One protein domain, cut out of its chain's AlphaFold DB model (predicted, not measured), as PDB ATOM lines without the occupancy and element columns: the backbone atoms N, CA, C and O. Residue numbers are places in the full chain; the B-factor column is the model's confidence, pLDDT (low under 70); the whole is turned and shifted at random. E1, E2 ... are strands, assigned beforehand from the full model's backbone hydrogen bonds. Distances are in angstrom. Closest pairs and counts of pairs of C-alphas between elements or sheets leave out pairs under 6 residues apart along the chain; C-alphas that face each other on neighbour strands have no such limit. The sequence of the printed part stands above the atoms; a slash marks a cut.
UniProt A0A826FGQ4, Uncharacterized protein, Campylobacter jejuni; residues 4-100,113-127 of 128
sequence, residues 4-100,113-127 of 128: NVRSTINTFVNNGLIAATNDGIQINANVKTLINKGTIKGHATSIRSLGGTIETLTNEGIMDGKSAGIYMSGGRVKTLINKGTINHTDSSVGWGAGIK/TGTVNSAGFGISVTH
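AT A GLANCE: This is residues 4 to 100 and 113 to 127 of the 128 residues of an uncharacterized protein of Campylobacter jejuni (UniProt A0A826FGQ4). The chain winds in stacked turns as a solenoid with three walls, each wall a sheet of parallel strands. One turn is E1, E2, E3, the next E4, E5, E6, then E7, E8, E9, then E10, E11, E12; E13 and E14 close the stack beside E11 and E12. The printed part has 112 residues, with no named helix and strands E1 to E14 in that order along the chain: the class is all strand. The parallel sheets run E2 E5 E8 E11 E13, E3 E6 E9 E12 E14 and E1 E4 E7 E10. The whole is compact, with a radius of gyration of the C-alphas of 12.3 A, and rounded, spanning 36 by 30 by 28 A.

HOW THE PARTS SIT: Begin with the sheet of E2, residues 17 to 20, E5, 39 to 42, E8, 62 to 65, E11, 85 to 88, and E13, 115 to 118. Its edge strands are E2 and E13; between parallel neighbours E5 and E8, 5 degrees apart in direction, look for N 64 and O 40 at 2.8 A. The second sheet has E3, residues 25 to 27, E6, 45 to 50, E9, 68 to 73, E12, 97 to 100, and E14, 121 to 126. Between its parallel neighbours E6 and E9, N 49 and O 71 are 2.8 A apart, within hydrogen-bond range. E5 runs on into E6 across a break of 2 residues, at 67 degrees, and E8 runs on into E9 likewise, at 68 degrees. The closest C-alphas of E6 and E8, those of Thr 45 and Gly 65, are 4.2 A apart. The third sheet, E1, residues 9 to 14, E4, 30 to 36, E7, 53 to 59, and E10, 76 to 82, is twisted, its C-alphas up to 4.4 A off its best plane. Between its parallel neighbours E4 and E7, N 34 and O 56 are 2.9 A apart. E7 and E8 meet only through their link, while E7 and E9 are apart.

IN THESE COORDINATES: Find C-alpha 9 at (52.124, -49.134, 23.163); from there E1 runs 13.4 A to C-alpha 14. E4 covers 16.7 A, E7 16.1 A and E10 16.0 A, the last beginning at C-alpha 76, (39.167, -56.390, 23.011). E6 covers 12.2 A, E9 11.7 A and E14 11.5 A, and E14 ends at C-alpha 126, (24.780, -55.694, 21.235). Before E1, residues 4 to 5 pair, parallel, with residues 26 to 27 of E3.

THE WHOLE: The two C-alphas farthest apart, those of Asn 10 and Ser 92, are 36.6 A apart. Residues 101 to 112 are not printed; across this cut, in the link from E12 to E13, C-alphas 100 and 113 are 18.6 A apart. Of the links printed whole, E11 to E12, with 8 residues, is short and the others are tight. The mean pLDDT of the printed part is 97.9, and no printed residue is under 70.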
ATOM      1  N   ASN A   4      44.859 -40.744  19.735       97.81
ATOM      2  CA  ASN A   4      44.677 -41.802  18.743       97.81
ATOM      3  C   ASN A   4      45.848 -42.788  18.789       97.81
ATOM      4  O   ASN A   4      46.962 -42.449  18.393       97.81
ATOM      5  N   VAL A   5      45.595 -44.012  19.248       98.19
ATOM      6  CA  VAL A   5      46.604 -45.071  19.303       98.19
ATOM      7  C   VAL A   5      46.575 -45.866  18.001       98.19
ATOM      8  O   VAL A   5      45.620 -46.596  17.732       98.19
ATOM      9  N   ARG A   6      47.632 -45.718  17.195       97.56
ATOM     10  CA  ARG A   6      47.795 -46.355  15.872       97.56
ATOM     11  C   ARG A   6      48.988 -47.308  15.774       97.56
ATOM     12  O   ARG A   6      49.216 -47.899  14.727       97.56
ATOM     13  N   SER A   7      49.749 -47.455  16.850       97.88
ATOM     14  CA  SER A   7      50.897 -48.355  16.949       97.88
ATOM     15  C   SER A   7      50.898 -49.037  18.310       97.88
ATOM     16  O   SER A   7      50.200 -48.598  19.226       97.88
ATOM     17  N   THR A   8      51.689 -50.100  18.449       98.06
ATOM     18  CA  THR A   8      51.807 -50.807  19.724       98.06
ATOM     19  C   THR A   8      52.350 -49.883  20.814       98.06
ATOM     20  O   THR A   8      53.368 -49.220  20.618       98.06
ATOM     21  N   ILE A   9      51.684 -49.858  21.968       98.31
ATOM     22  CA  ILE A   9      52.124 -49.134  23.163       98.31
ATOM     23  C   ILE A   9      52.289 -50.130  24.309       98.31
ATOM     24  O   ILE A   9      51.356 -50.847  24.666       98.31
ATOM     25  N   ASN A  10      53.465 -50.137  24.936       98.69
ATOM     26  CA  ASN A  10      53.688 -50.955  26.128       98.69
ATOM     27  C   ASN A  10      52.925 -50.395  27.333       98.69
ATOM     28  O   ASN A  10      52.187 -51.112  28.005       98.69
ATOM     29  N   THR A  11      53.070 -49.101  27.609       98.62
ATOM     30  CA  THR A  11      52.403 -48.471  28.749       98.62
ATOM     31  C   THR A  11      51.941 -47.070  28.386       98.62
ATOM     32  O   THR A  11      52.730 -46.246  27.937       98.62
ATOM     33  N   PHE A  12      50.656 -46.810  28.602       98.62
ATOM     34  CA  PHE A  12      50.042 -45.494  28.512       98.62
ATOM     35  C   PHE A  12      49.518 -45.101  29.895       98.62
ATOM     36  O   PHE A  12      48.752 -45.855  30.497       98.62
ATOM     37  N   VAL A  13      49.899 -43.924  30.397       98.75
ATOM     38  CA  VAL A  13      49.426 -43.416  31.692       98.75
ATOM     39  C   VAL A  13      48.846 -42.020  31.520       98.75
ATOM     40  O   VAL A  13      49.546 -41.108  31.090       98.75
ATOM     41  N   ASN A  14      47.586 -41.844  31.913       98.75
ATOM     42  CA  ASN A  14      46.988 -40.526  32.085       98.75
ATOM     43  C   ASN A  14      46.996 -40.127  33.568       98.75
ATOM     44  O   ASN A  14      46.278 -40.729  34.365       98.75
ATOM     45  N   ASN A  15      47.756 -39.088  33.921       98.69
ATOM     46  CA  ASN A  15      47.747 -38.481  35.261       98.69
ATOM     47  C   ASN A  15      46.971 -37.153  35.318       98.69
ATOM     48  O   ASN A  15      46.857 -36.568  36.389       98.69
ATOM     49  N   GLY A  16      46.473 -36.659  34.181       98.31
ATOM     50  CA  GLY A  16      45.838 -35.347  34.068       98.31
ATOM     51  C   GLY A  16      44.469 -35.421  33.401       98.31
ATOM     52  O   GLY A  16      43.746 -36.410  33.533       98.31
ATOM     53  N   LEU A  17      44.108 -34.363  32.682       98.50
ATOM     54  CA  LEU A  17      42.875 -34.301  31.908       98.50
ATOM     55  C   LEU A  17      43.160 -34.589  30.431       98.50
ATOM     56  O   LEU A  17      43.889 -33.845  29.780       98.50
ATOM     57  N   ILE A  18      42.509 -35.613  29.887       98.62
ATOM     58  CA  ILE A  18      42.325 -35.786  28.445       98.62
ATOM     59  C   ILE A  18      40.879 -35.403  28.152       98.62
ATOM     60  O   ILE A  18      39.972 -36.114  28.566       98.62
ATOM     61  N   ALA A  19      40.649 -34.292  27.454       97.56
ATOM     62  CA  ALA A  19      39.312 -33.844  27.068       97.56
ATOM     63  C   ALA A  19      39.204 -33.730  25.544       97.56
ATOM     64  O   ALA A  19      40.090 -33.172  24.900       97.56
ATOM     65  N   ALA A  20      38.123 -34.250  24.964       96.94
ATOM     66  CA  ALA A  20      37.915 -34.243  23.520       96.94
ATOM     67  C   ALA A  20      36.450 -34.014  23.135       96.94
ATOM     68  O   ALA A  20      35.528 -34.424  23.836       96.94
ATOM     69  N   THR A  21      36.237 -33.422  21.959       95.38
ATOM     70  CA  THR A  21      34.903 -33.171  21.380       95.38
ATOM     71  C   THR A  21      34.264 -34.402  20.729       95.38
ATOM     72  O   THR A  21      33.133 -34.327  20.266       95.38
ATOM     73  N   ASN A  22      34.964 -35.538  20.702       95.94
ATOM     74  CA  ASN A  22      34.433 -36.838  20.288       95.94
ATOM     75  C   ASN A  22      34.898 -37.900  21.306       95.94
ATOM     76  O   ASN A  22      34.605 -37.746  22.490       95.94
ATOM     77  N   ASP A  23      35.667 -38.917  20.906       98.06
ATOM     78  CA  ASP A  23      36.241 -39.875  21.858       98.06
ATOM     79  C   ASP A  23      37.425 -39.281  22.637       98.06
ATOM     80  O   ASP A  23      38.256 -38.574  22.059       98.06
ATOM     81  N   GLY A  24      37.557 -39.590  23.927       98.44
ATOM     82  CA  GLY A  24      38.735 -39.221  24.715       98.44
ATOM     83  C   GLY A  24      39.990 -39.890  24.152       98.44
ATOM     84  O   GLY A  24      40.901 -39.216  23.665       98.44
ATOM     85  N   ILE A  25      39.993 -41.222  24.134       98.69
ATOM     86  CA  ILE A  25      41.043 -42.059  23.551       98.69
ATOM     87  C   ILE A  25      40.410 -43.043  22.564       98.69
ATOM     88  O   ILE A  25      39.480 -43.765  22.920       98.69
ATOM     89  N   GLN A  26      40.946 -43.111  21.344       98.62
ATOM     90  CA  GLN A  26      40.620 -44.165  20.385       98.62
ATOM     91  C   GLN A  26      41.778 -45.160  20.259       98.62
ATOM     92  O   GLN A  26      42.925 -44.758  20.049       98.62
ATOM     93  N   ILE A  27      41.470 -46.454  20.350       98.69
ATOM     94  CA  ILE A  27      42.427 -47.560  20.268       98.69
ATOM     95  C   ILE A  27      42.225 -48.319  18.953       98.69
ATOM     96  O   ILE A  27      41.179 -48.927  18.736       98.69
ATOM     97  N   ASN A  28      43.235 -48.284  18.082       98.06
ATOM     98  CA  ASN A  28      43.246 -48.980  16.786       98.06
ATOM     99  C   ASN A  28      44.467 -49.913  16.635       98.06
ATOM    100  O   ASN A  28      44.762 -50.385  15.543       98.06
ATOM    101  N   ALA A  29      45.216 -50.131  17.716       98.19
ATOM    102  CA  ALA A  29      46.392 -50.996  17.776       98.19
ATOM    103  C   ALA A  29      46.474 -51.672  19.157       98.19
ATOM    104  O   ALA A  29      45.533 -51.584  19.948       98.19
ATOM    105  N   ASN A  30      47.582 -52.355  19.446       98.56
ATOM    106  CA  ASN A  30      47.762 -53.103  20.689       98.56
ATOM    107  C   ASN A  30      48.307 -52.212  21.812       98.56
ATOM    108  O   ASN A  30      49.353 -51.582  21.667       98.56
ATOM    109  N   VAL A  31      47.643 -52.204  22.962       98.88
ATOM    110  CA  VAL A  31      48.125 -51.560  24.186       98.88
ATOM    111  C   VAL A  31      48.299 -52.621  25.256       98.88
ATOM    112  O   VAL A  31      47.343 -53.282  25.643       98.88
ATOM    113  N   LYS A  32      49.509 -52.789  25.783       98.81
ATOM    114  CA  LYS A  32      49.710 -53.752  26.868       98.81
ATOM    115  C   LYS A  32      49.096 -53.240  28.172       98.81
ATOM    116  O   LYS A  32      48.292 -53.921  28.800       98.81
ATOM    117  N   THR A  33      49.398 -52.009  28.564       98.88
ATOM    118  CA  THR A  33      48.862 -51.437  29.805       98.88
ATOM    119  C   THR A  33      48.387 -50.006  29.591       98.88
ATOM    120  O   THR A  33      49.161 -49.153  29.165       98.88
ATOM    121  N   LEU A  34      47.123 -49.733  29.917       98.88
ATOM    122  CA  LEU A  34      46.542 -48.391  29.950       98.88
ATOM    123  C   LEU A  34      46.071 -48.098  31.372       98.88
ATOM    124  O   LEU A  34      45.213 -48.801  31.900       98.88
ATOM    125  N   ILE A  35      46.632 -47.060  31.991       98.94
ATOM    126  CA  ILE A  35      46.272 -46.626  33.343       98.94
ATOM    127  C   ILE A  35      45.696 -45.216  33.276       98.94
ATOM    128  O   ILE A  35      46.370 -44.276  32.853       98.94
ATOM    129  N   ASN A  36      44.462 -45.054  33.737       98.88
ATOM    130  CA  ASN A  36      43.853 -43.751  33.950       98.88
ATOM    131  C   ASN A  36      43.836 -43.412  35.442       98.88
ATOM    132  O   ASN A  36      43.029 -43.972  36.180       98.88
ATOM    133  N   LYS A  37      44.698 -42.491  35.875       98.81
ATOM    134  CA  LYS A  37      44.690 -41.920  37.233       98.81
ATOM    135  C   LYS A  37      43.993 -40.561  37.296       98.81
ATOM    136  O   LYS A  37      43.500 -40.180  38.349       98.81
ATOM    137  N   GLY A  38      43.971 -39.841  36.177       98.75
ATOM    138  CA  GLY A  38      43.275 -38.566  36.038       98.75
ATOM    139  C   GLY A  38      41.865 -38.720  35.464       98.75
ATOM    140  O   GLY A  38      41.126 -39.651  35.786       98.75
ATOM    141  N   THR A  39      41.486 -37.797  34.586       98.81
ATOM    142  CA  THR A  39      40.181 -37.792  33.921       98.81
ATOM    143  C   THR A  39      40.347 -37.969  32.420       98.81
ATOM    144  O   THR A  39      41.089 -37.225  31.780       98.81
ATOM    145  N   ILE A  40      39.613 -38.915  31.841       98.81
ATOM    146  CA  ILE A  40      39.409 -39.014  30.397       98.81
ATOM    147  C   ILE A  40      37.964 -38.620  30.130       98.81
ATOM    148  O   ILE A  40      37.048 -39.331  30.530       98.81
ATOM    149  N   LYS A  41      37.771 -37.488  29.459       98.19
ATOM    150  CA  LYS A  41      36.472 -36.929  29.107       98.19
ATOM    151  C   LYS A  41      36.280 -36.942  27.595       98.19
ATOM    152  O   LYS A  41      36.876 -36.139  26.875       98.19
ATOM    153  N   GLY A  42      35.434 -37.845  27.117       96.69
ATOM    154  CA  GLY A  42      34.979 -37.844  25.730       96.69
ATOM    155  C   GLY A  42      33.586 -37.247  25.630       96.69
ATOM    156  O   GLY A  42      32.704 -37.604  26.407       96.69
ATOM    157  N   HIS A  43      33.345 -36.373  24.653       94.88
ATOM    158  CA  HIS A  43      31.978 -35.952  24.363       94.88
ATOM    159  C   HIS A  43      31.086 -37.150  24.030       94.88
ATOM    160  O   HIS A  43      29.951 -37.161  24.470       94.88
ATOM    161  N   ALA A  44      31.586 -38.148  23.296       96.31
ATOM    162  CA  ALA A  44      30.846 -39.381  23.024       96.31
ATOM    163  C   ALA A  44      31.286 -40.502  23.973       96.31
ATOM    164  O   ALA A  44      30.494 -41.008  24.768       96.31
ATOM    165  N   THR A  45      32.564 -40.879  23.912       98.19
ATOM    166  CA  THR A  45      33.090 -42.019  24.667       98.19
ATOM    167  C   THR A  45      34.433 -41.698  25.305       98.19
ATOM    168  O   THR A  45      35.280 -41.086  24.662       98.19
ATOM    169  N   SER A  46      34.687 -42.132  26.542       98.44
ATOM    170  CA  SER A  46      36.013 -41.924  27.153       98.44
ATOM    171  C   SER A  46      37.084 -42.743  26.437       98.44
ATOM    172  O   SER A  46      38.067 -42.184  25.960       98.44
ATOM    173  N   ILE A  47      36.877 -44.059  26.321       98.62
ATOM    174  CA  ILE A  47      37.747 -44.962  25.560       98.62
ATOM    175  C   ILE A  47      36.910 -45.734  24.550       98.62
ATOM    176  O   ILE A  47      36.022 -46.490  24.939       98.62
ATOM    177  N   ARG A  48      37.242 -45.593  23.266       98.62
ATOM    178  CA  ARG A  48      36.667 -46.387  22.179       98.62
ATOM    179  C   ARG A  48      37.742 -47.261  21.548       98.62
ATOM    180  O   ARG A  48      38.778 -46.747  21.139       98.62
ATOM    181  N   SER A  49      37.500 -48.558  21.415       98.31
ATOM    182  CA  SER A  49      38.330 -49.427  20.576       98.31
ATOM    183  C   SER A  49      37.592 -49.803  19.297       98.31
ATOM    184  O   SER A  49      36.433 -50.207  19.367       98.31
ATOM    185  N   LEU A  50      38.272 -49.670  18.155       97.25
ATOM    186  CA  LEU A  50      37.794 -50.074  16.828       97.25
ATOM    187  C   LEU A  50      38.687 -51.209  16.304       97.25
ATOM    188  O   LEU A  50      39.530 -51.001  15.434       97.25
ATOM    189  N   GLY A  51      38.585 -52.389  16.915       96.75
ATOM    190  CA  GLY A  51      39.454 -53.538  16.613       96.75
ATOM    191  C   GLY A  51      40.816 -53.544  17.322       96.75
ATOM    192  O   GLY A  51      41.539 -54.536  17.259       96.75
ATOM    193  N   GLY A  52      41.174 -52.476  18.038       98.44
ATOM    194  CA  GLY A  52      42.376 -52.448  18.867       98.44
ATOM    195  C   GLY A  52      42.252 -53.311  20.129       98.44
ATOM    196  O   GLY A  52      41.147 -53.585  20.621       98.44
ATOM    197  N   THR A  53      43.392 -53.718  20.688       98.69
ATOM    198  CA  THR A  53      43.428 -54.558  21.893       98.69
ATOM    199  C   THR A  53      44.050 -53.825  23.071       98.69
ATOM    200  O   THR A  53      44.966 -53.020  22.908       98.69
ATOM    201  N   ILE A  54      43.557 -54.113  24.274       98.88
ATOM    202  CA  ILE A  54      44.169 -53.694  25.531       98.88
ATOM    203  C   ILE A  54      44.364 -54.931  26.405       98.88
ATOM    204  O   ILE A  54      43.397 -55.613  26.738       98.88
ATOM    205  N   GLU A  55      45.593 -55.243  26.809       98.88
ATOM    206  CA  GLU A  55      45.805 -56.372  27.720       98.88
ATOM    207  C   GLU A  55      45.314 -56.025  29.136       98.88
ATOM    208  O   GLU A  55      44.522 -56.759  29.723       98.88
ATOM    209  N   THR A  56      45.694 -54.871  29.680       98.94
ATOM    210  CA  THR A  56      45.186 -54.398  30.975       98.94
ATOM    211  C   THR A  56      44.760 -52.939  30.907       98.94
ATOM    212  O   THR A  56      45.568 -52.058  30.608       98.94
ATOM    213  N   LEU A  57      43.488 -52.692  31.217       98.94
ATOM    214  CA  LEU A  57      42.911 -51.366  31.384       98.94
ATOM    215  C   LEU A  57      42.613 -51.132  32.865       98.94
ATOM    216  O   LEU A  57      41.693 -51.737  33.409       98.94
ATOM    217  N   THR A  58      43.360 -50.238  33.507       98.94
ATOM    218  CA  THR A  58      43.139 -49.859  34.906       98.94
ATOM    219  C   THR A  58      42.572 -48.449  34.980       98.94
ATOM    220  O   THR A  58      43.218 -47.488  34.562       98.94
ATOM    221  N   ASN A  59      41.381 -48.310  35.554       98.94
ATOM    222  CA  ASN A  59      40.792 -47.021  35.889       98.94
ATOM    223  C   ASN A  59      40.887 -46.771  37.397       98.94
ATOM    224  O   ASN A  59      40.206 -47.433  38.177       98.94
ATOM    225  N   GLU A  60      41.714 -45.814  37.802       98.88
ATOM    226  CA  GLU A  60      41.826 -45.317  39.183       98.88
ATOM    227  C   GLU A  60      41.205 -43.919  39.334       98.88
ATOM    228  O   GLU A  60      40.868 -43.520  40.442       98.88
ATOM    229  N   GLY A  61      41.023 -43.198  38.222       98.81
ATOM    230  CA  GLY A  61      40.368 -41.893  38.164       98.81
ATOM    231  C   GLY A  61      38.969 -41.947  37.542       98.81
ATOM    232  O   GLY A  61      38.147 -42.800  37.879       98.81
ATOM    233  N   ILE A  62      38.683 -41.012  36.633       98.88
ATOM    234  CA  ILE A  62      37.353 -40.840  36.027       98.88
ATOM    235  C   ILE A  62      37.421 -41.084  34.517       98.88
ATOM    236  O   ILE A  62      38.221 -40.464  33.817       98.88
ATOM    237  N   MET A  63      36.544 -41.945  34.009       98.81
ATOM    238  CA  MET A  63      36.221 -42.070  32.588       98.81
ATOM    239  C   MET A  63      34.814 -41.516  32.373       98.81
ATOM    240  O   MET A  63      33.843 -42.164  32.749       98.81
ATOM    241  N   ASP A  64      34.713 -40.313  31.813       98.19
ATOM    242  CA  ASP A  64      33.462 -39.585  31.601       98.19
ATOM    243  C   ASP A  64      33.116 -39.484  30.111       98.19
ATOM    244  O   ASP A  64      33.658 -38.648  29.382       98.19
ATOM    245  N   GLY A  65      32.226 -40.364  29.651       97.88
ATOM    246  CA  GLY A  65      31.709 -40.343  28.288       97.88
ATOM    247  C   GLY A  65      30.205 -40.141  28.295       97.88
ATOM    248  O   GLY A  65      29.497 -40.823  29.030       97.88
ATOM    249  N   LYS A  66      29.684 -39.225  27.470       97.12
ATOM    250  CA  LYS A  66      28.235 -38.978  27.471       97.12
ATOM    251  C   LYS A  66      27.431 -40.164  26.972       97.12
ATOM    252  O   LYS A  66      26.382 -40.410  27.535       97.12
ATOM    253  N   SER A  67      27.924 -40.878  25.957       97.38
ATOM    254  CA  SER A  67      27.264 -42.041  25.348       97.38
ATOM    255  C   SER A  67      27.812 -43.370  25.863       97.38
ATOM    256  O   SER A  67      27.069 -44.340  25.980       97.38
ATOM    257  N   ALA A  68      29.107 -43.439  26.188       98.38
ATOM    258  CA  ALA A  68      29.659 -44.591  26.893       98.38
ATOM    259  C   ALA A  68      30.945 -44.275  27.658       98.38
ATOM    260  O   ALA A  68      31.803 -43.542  27.172       98.38
ATOM    261  N   GLY A  69      31.139 -44.893  28.820       98.56
ATOM    262  CA  GLY A  69      32.409 -44.793  29.536       98.56
ATOM    263  C   GLY A  69      33.520 -45.518  28.772       98.56
ATOM    264  O   GLY A  69      34.513 -44.913  28.361       98.56
ATOM    265  N   ILE A  70      33.298 -46.805  28.509       98.75
ATOM    266  CA  ILE A  70      34.156 -47.671  27.694       98.75
ATOM    267  C   ILE A  70      33.315 -48.259  26.565       98.75
ATOM    268  O   ILE A  70      32.241 -48.793  26.822       98.75
ATOM    269  N   TYR A  71      33.811 -48.213  25.329       98.62
ATOM    270  CA  TYR A  71      33.149 -48.808  24.172       98.62
ATOM    271  C   TYR A  71      34.119 -49.672  23.361       98.62
ATOM    272  O   TYR A  71      35.066 -49.172  22.757       98.62
ATOM    273  N   MET A  72      33.877 -50.979  23.327       98.50
ATOM    274  CA  MET A  72      34.604 -51.927  22.486       98.50
ATOM    275  C   MET A  72      33.747 -52.278  21.270       98.50
ATOM    276  O   MET A  72      32.785 -53.026  21.406       98.50
ATOM    277  N   SER A  73      34.093 -51.743  20.096       97.62
ATOM    278  CA  SER A  73      33.471 -52.098  18.814       97.62
ATOM    279  C   SER A  73      34.456 -52.947  18.011       97.62
ATOM    280  O   SER A  73      35.460 -52.436  17.512       97.62
ATOM    281  N   GLY A  74      34.280 -54.271  18.028       97.25
ATOM    282  CA  GLY A  74      35.265 -55.247  17.527       97.25
ATOM    283  C   GLY A  74      36.614 -55.259  18.264       97.25
ATOM    284  O   GLY A  74      37.478 -56.079  17.973       97.25
ATOM    285  N   GLY A  75      36.820 -54.342  19.214       98.00
ATOM    286  CA  GLY A  75      38.001 -54.272  20.063       98.00
ATOM    287  C   GLY A  75      37.927 -55.212  21.261       98.00
ATOM    288  O   GLY A  75      36.868 -55.726  21.616       98.00
ATOM    289  N   ARG A  76      39.061 -55.413  21.925       98.25
ATOM    290  CA  ARG A  76      39.167 -56.390  23.011       98.25
ATOM    291  C   ARG A  76      39.946 -55.844  24.191       98.25
ATOM    292  O   ARG A  76      41.057 -55.352  24.020       98.25
ATOM    293  N   VAL A  77      39.410 -56.019  25.394       98.88
ATOM    294  CA  VAL A  77      40.173 -55.875  26.640       98.88
ATOM    295  C   VAL A  77      40.317 -57.244  27.294       98.88
ATOM    296  O   VAL A  77      39.337 -57.963  27.461       98.88
ATOM    297  N   LYS A  78      41.527 -57.639  27.687       98.88
ATOM    298  CA  LYS A  78      41.699 -58.894  28.436       98.88
ATOM    299  C   LYS A  78      41.301 -58.715  29.904       98.88
ATOM    300  O   LYS A  78      40.520 -59.497  30.441       98.88
ATOM    301  N   THR A  79      41.765 -57.654  30.554       98.94
ATOM    302  CA  THR A  79      41.366 -57.349  31.933       98.94
ATOM    303  C   THR A  79      41.050 -55.871  32.103       98.94
ATOM    304  O   THR A  79      41.906 -55.014  31.886       98.94
ATOM    305  N   LEU A  80      39.820 -55.579  32.520       98.94
ATOM    306  CA  LEU A  80      39.398 -54.274  33.010       98.94
ATOM    307  C   LEU A  80      39.415 -54.287  34.540       98.94
ATOM    308  O   LEU A  80      38.704 -55.070  35.166       98.94
ATOM    309  N   ILE A  81      40.189 -53.384  35.135       98.94
ATOM    310  CA  ILE A  81      40.227 -53.134  36.574       98.94
ATOM    311  C   ILE A  81      39.664 -51.737  36.820       98.94
ATOM    312  O   ILE A  81      40.328 -50.739  36.541       98.94
ATOM    313  N   ASN A  82      38.450 -51.648  37.355       98.88
ATOM    314  CA  ASN A  82      37.848 -50.375  37.735       98.88
ATOM    315  C   ASN A  82      37.898 -50.184  39.254       98.88
ATOM    316  O   ASN A  82      37.158 -50.831  39.994       98.88
ATOM    317  N   LYS A  83      38.756 -49.268  39.701       98.88
ATOM    318  CA  LYS A  83      38.832 -48.773  41.082       98.88
ATOM    319  C   LYS A  83      38.231 -47.372  41.233       98.88
ATOM    320  O   LYS A  83      37.844 -47.003  42.333       98.88
ATOM    321  N   GLY A  84      38.184 -46.610  40.141       98.81
ATOM    322  CA  GLY A  84      37.597 -45.277  40.075       98.81
ATOM    323  C   GLY A  84      36.158 -45.294  39.554       98.81
ATOM    324  O   GLY A  84      35.365 -46.177  39.882       98.81
ATOM    325  N   THR A  85      35.818 -44.313  38.720       98.88
ATOM    326  CA  THR A  85      34.468 -44.150  38.163       98.88
ATOM    327  C   THR A  85      34.471 -44.266  36.644       98.88
ATOM    328  O   THR A  85      35.261 -43.610  35.963       98.88
ATOM    329  N   ILE A  86      33.552 -45.069  36.115       98.88
ATOM    330  CA  ILE A  86      33.211 -45.137  34.694       98.88
ATOM    331  C   ILE A  86      31.792 -44.593  34.547       98.88
ATOM    332  O   ILE A  86      30.868 -45.121  35.163       98.88
ATOM    333  N   ASN A  87      31.637 -43.542  33.750       98.38
ATOM    334  CA  ASN A  87      30.406 -42.777  33.604       98.38
ATOM    335  C   ASN A  87      29.846 -42.880  32.182       98.38
ATOM    336  O   ASN A  87      30.566 -42.701  31.197       98.38
ATOM    337  N   HIS A  88      28.534 -43.093  32.126       97.44
ATOM    338  CA  HIS A  88      27.644 -42.798  31.010       97.44
ATOM    339  C   HIS A  88      26.539 -41.866  31.523       97.44
ATOM    340  O   HIS A  88      25.766 -42.259  32.398       97.44
ATOM    341  N   THR A  89      26.488 -40.627  31.037       93.00
ATOM    342  CA  THR A  89      25.690 -39.564  31.683       93.00
ATOM    343  C   THR A  89      24.535 -39.017  30.852       93.00
ATOM    344  O   THR A  89      23.656 -38.376  31.423       93.00
ATOM    345  N   ASP A  90      24.489 -39.263  29.543       96.19
ATOM    346  CA  ASP A  90      23.424 -38.751  28.681       96.19
ATOM    347  C   ASP A  90      22.294 -39.773  28.529       96.19
ATOM    348  O   ASP A  90      22.349 -40.691  27.713       96.19
ATOM    349  N   SER A  91      21.234 -39.587  29.315       94.25
ATOM    350  CA  SER A  91      20.050 -40.452  29.301       94.25
ATOM    351  C   SER A  91      19.285 -40.442  27.975       94.25
ATOM    352  O   SER A  91      18.464 -41.330  27.751       94.25
ATOM    353  N   SER A  92      19.537 -39.475  27.086       96.44
ATOM    354  CA  SER A  92      18.910 -39.447  25.760       96.44
ATOM    355  C   SER A  92      19.521 -40.466  24.791       96.44
ATOM    356  O   SER A  92      18.918 -40.799  23.767       96.44
ATOM    357  N   VAL A  93      20.699 -41.012  25.113       95.44
ATOM    358  CA  VAL A  93      21.379 -42.019  24.296       95.44
ATOM    359  C   VAL A  93      20.797 -43.402  24.599       95.44
ATOM    360  O   VAL A  93      21.263 -44.116  25.483       95.44
ATOM    361  N   GLY A  94      19.799 -43.824  23.818       93.31
ATOM    362  CA  GLY A  94      19.088 -45.097  24.037       93.31
ATOM    363  C   GLY A  94      19.948 -46.371  23.960       93.31
ATOM    364  O   GLY A  94      19.556 -47.409  24.484       93.31
ATOM    365  N   TRP A  95      21.129 -46.310  23.337       94.06
ATOM    366  CA  TRP A  95      22.099 -47.418  23.298       94.06
ATOM    367  C   TRP A  95      23.230 -47.286  24.327       94.06
ATOM    368  O   TRP A  95      24.109 -48.154  24.378       94.06
ATOM    369  N   GLY A  96      23.229 -46.202  25.105       96.44
ATOM    370  CA  GLY A  96      24.339 -45.788  25.944       96.44
ATOM    371  C   GLY A  96      24.542 -46.681  27.163       96.44
ATOM    372  O   GLY A  96      23.597 -47.225  27.747       96.44
ATOM    373  N   ALA A  97      25.807 -46.867  27.536       98.25
ATOM    374  CA  ALA A  97      26.178 -47.751  28.631       98.25
ATOM    375  C   ALA A  97      27.484 -47.338  29.310       98.25
ATOM    376  O   ALA A  97      28.381 -46.803  28.665       98.25
ATOM    377  N   GLY A  98      27.642 -47.662  30.596       98.56
ATOM    378  CA  GLY A  98      28.927 -47.482  31.279       98.56
ATOM    379  C   GLY A  98      30.037 -48.261  30.562       98.56
ATOM    380  O   GLY A  98      31.082 -47.703  30.222       98.56
ATOM    381  N   ILE A  99      29.759 -49.529  30.248       98.75
ATOM    382  CA  ILE A  99      30.596 -50.390  29.408       98.75
ATOM    383  C   ILE A  99      29.747 -50.929  28.251       98.75
ATOM    384  O   ILE A  99      28.785 -51.668  28.462       98.75
ATOM    385  N   LYS A 100      30.114 -50.576  27.021       98.38
ATOM    386  CA  LYS A 100      29.450 -51.001  25.789       98.38
ATOM    387  C   LYS A 100      30.338 -51.966  25.009       98.38
ATOM    388  O   LYS A 100      31.473 -51.626  24.684       98.38
ATOM    389  N   THR A 113      35.918 -52.663  41.813       98.75
ATOM    390  CA  THR A 113      35.844 -52.195  43.209       98.75
ATOM    391  C   THR A 113      35.411 -50.730  43.304       98.75
ATOM    392  O   THR A 113      35.163 -50.239  44.398       98.75
ATOM    393  N   GLY A 114      35.364 -50.030  42.167       98.62
ATOM    394  CA  GLY A 114      34.843 -48.675  42.034       98.62
ATOM    395  C   GLY A 114      33.393 -48.651  41.550       98.62
ATOM    396  O   GLY A 114      32.599 -49.553  41.824       98.62
ATOM    397  N   THR A 115      33.047 -47.617  40.787       98.69
ATOM    398  CA  THR A 115      31.679 -47.376  40.314       98.69
ATOM    399  C   THR A 115      31.593 -47.451  38.796       98.69
ATOM    400  O   THR A 115      32.376 -46.815  38.087       98.69
ATOM    401  N   VAL A 116      30.592 -48.175  38.299       98.62
ATOM    402  CA  VAL A 116      30.079 -48.033  36.932       98.62
ATOM    403  C   VAL A 116      28.722 -47.349  37.045       98.62
ATOM    404  O   VAL A 116      27.753 -47.962  37.484       98.62
ATOM    405  N   ASN A 117      28.675 -46.064  36.710       97.94
ATOM    406  CA  ASN A 117      27.473 -45.244  36.769       97.94
ATOM    407  C   ASN A 117      26.957 -45.008  35.349       97.94
ATOM    408  O   ASN A 117      27.702 -44.580  34.466       97.94
ATOM    409  N   SER A 118      25.685 -45.310  35.118       97.38
ATOM    410  CA  SER A 118      25.082 -45.207  33.797       97.38
ATOM    411  C   SER A 118      23.644 -44.739  33.891       97.38
ATOM    412  O   SER A 118      22.851 -45.320  34.627       97.38
ATOM    413  N   ALA A 119      23.305 -43.740  33.080       94.50
ATOM    414  CA  ALA A 119      21.929 -43.305  32.863       94.50
ATOM    415  C   ALA A 119      21.111 -44.266  31.970       94.50
ATOM    416  O   ALA A 119      19.918 -44.057  31.771       94.50
ATOM    417  N   GLY A 120      21.758 -45.300  31.420       95.44
ATOM    418  CA  GLY A 120      21.158 -46.352  30.601       95.44
ATOM    419  C   GLY A 120      21.547 -47.719  31.156       95.44
ATOM    420  O   GLY A 120      21.187 -48.078  32.274       95.44
ATOM    421  N   PHE A 121      22.338 -48.485  30.406       97.38
ATOM    422  CA  PHE A 121      22.799 -49.803  30.858       97.38
ATOM    423  C   PHE A 121      24.121 -49.713  31.629       97.38
ATOM    424  O   PHE A 121      25.026 -48.986  31.223       97.38
ATOM    425  N   GLY A 122      24.293 -50.474  32.711       97.62
ATOM    426  CA  GLY A 122      25.604 -50.581  33.370       97.62
ATOM    427  C   GLY A 122      26.643 -51.198  32.427       97.62
ATOM    428  O   GLY A 122      27.655 -50.576  32.099       97.62
ATOM    429  N   ILE A 123      26.327 -52.393  31.923       98.12
ATOM    430  CA  ILE A 123      27.077 -53.112  30.890       98.12
ATOM    431  C   ILE A 123      26.080 -53.557  29.815       98.12
ATOM    432  O   ILE A 123      25.036 -54.113  30.146       98.12
ATOM    433  N   SER A 124      26.380 -53.307  28.541       97.81
ATOM    434  CA  SER A 124      25.535 -53.702  27.408       97.81
ATOM    435  C   SER A 124      26.360 -54.422  26.350       97.81
ATOM    436  O   SER A 124      27.429 -53.944  25.973       97.81
ATOM    437  N   VAL A 125      25.824 -55.537  25.856       97.56
ATOM    438  CA  VAL A 125      26.342 -56.274  24.700       97.56
ATOM    439  C   VAL A 125      25.289 -56.216  23.601       97.56
ATOM    440  O   VAL A 125      24.140 -56.588  23.834       97.56
ATOM    441  N   THR A 126      25.654 -55.727  22.421       95.94
ATOM    442  CA  THR A 126      24.780 -55.694  21.235       95.94
ATOM    443  C   THR A 126      25.535 -56.204  20.020       95.94
ATOM    444  O   THR A 126      26.752 -56.094  19.982       95.94
ATOM    445  N   HIS A 127      24.839 -56.761  19.025       91.12
ATOM    446  CA  HIS A 127      25.469 -57.217  17.772       91.12
ATOM    447  C   HIS A 127      26.712 -58.107  18.012       91.12
ATOM    448  O   HIS A 127      27.792 -57.839  17.480       91.12
TER     449      HIS A 127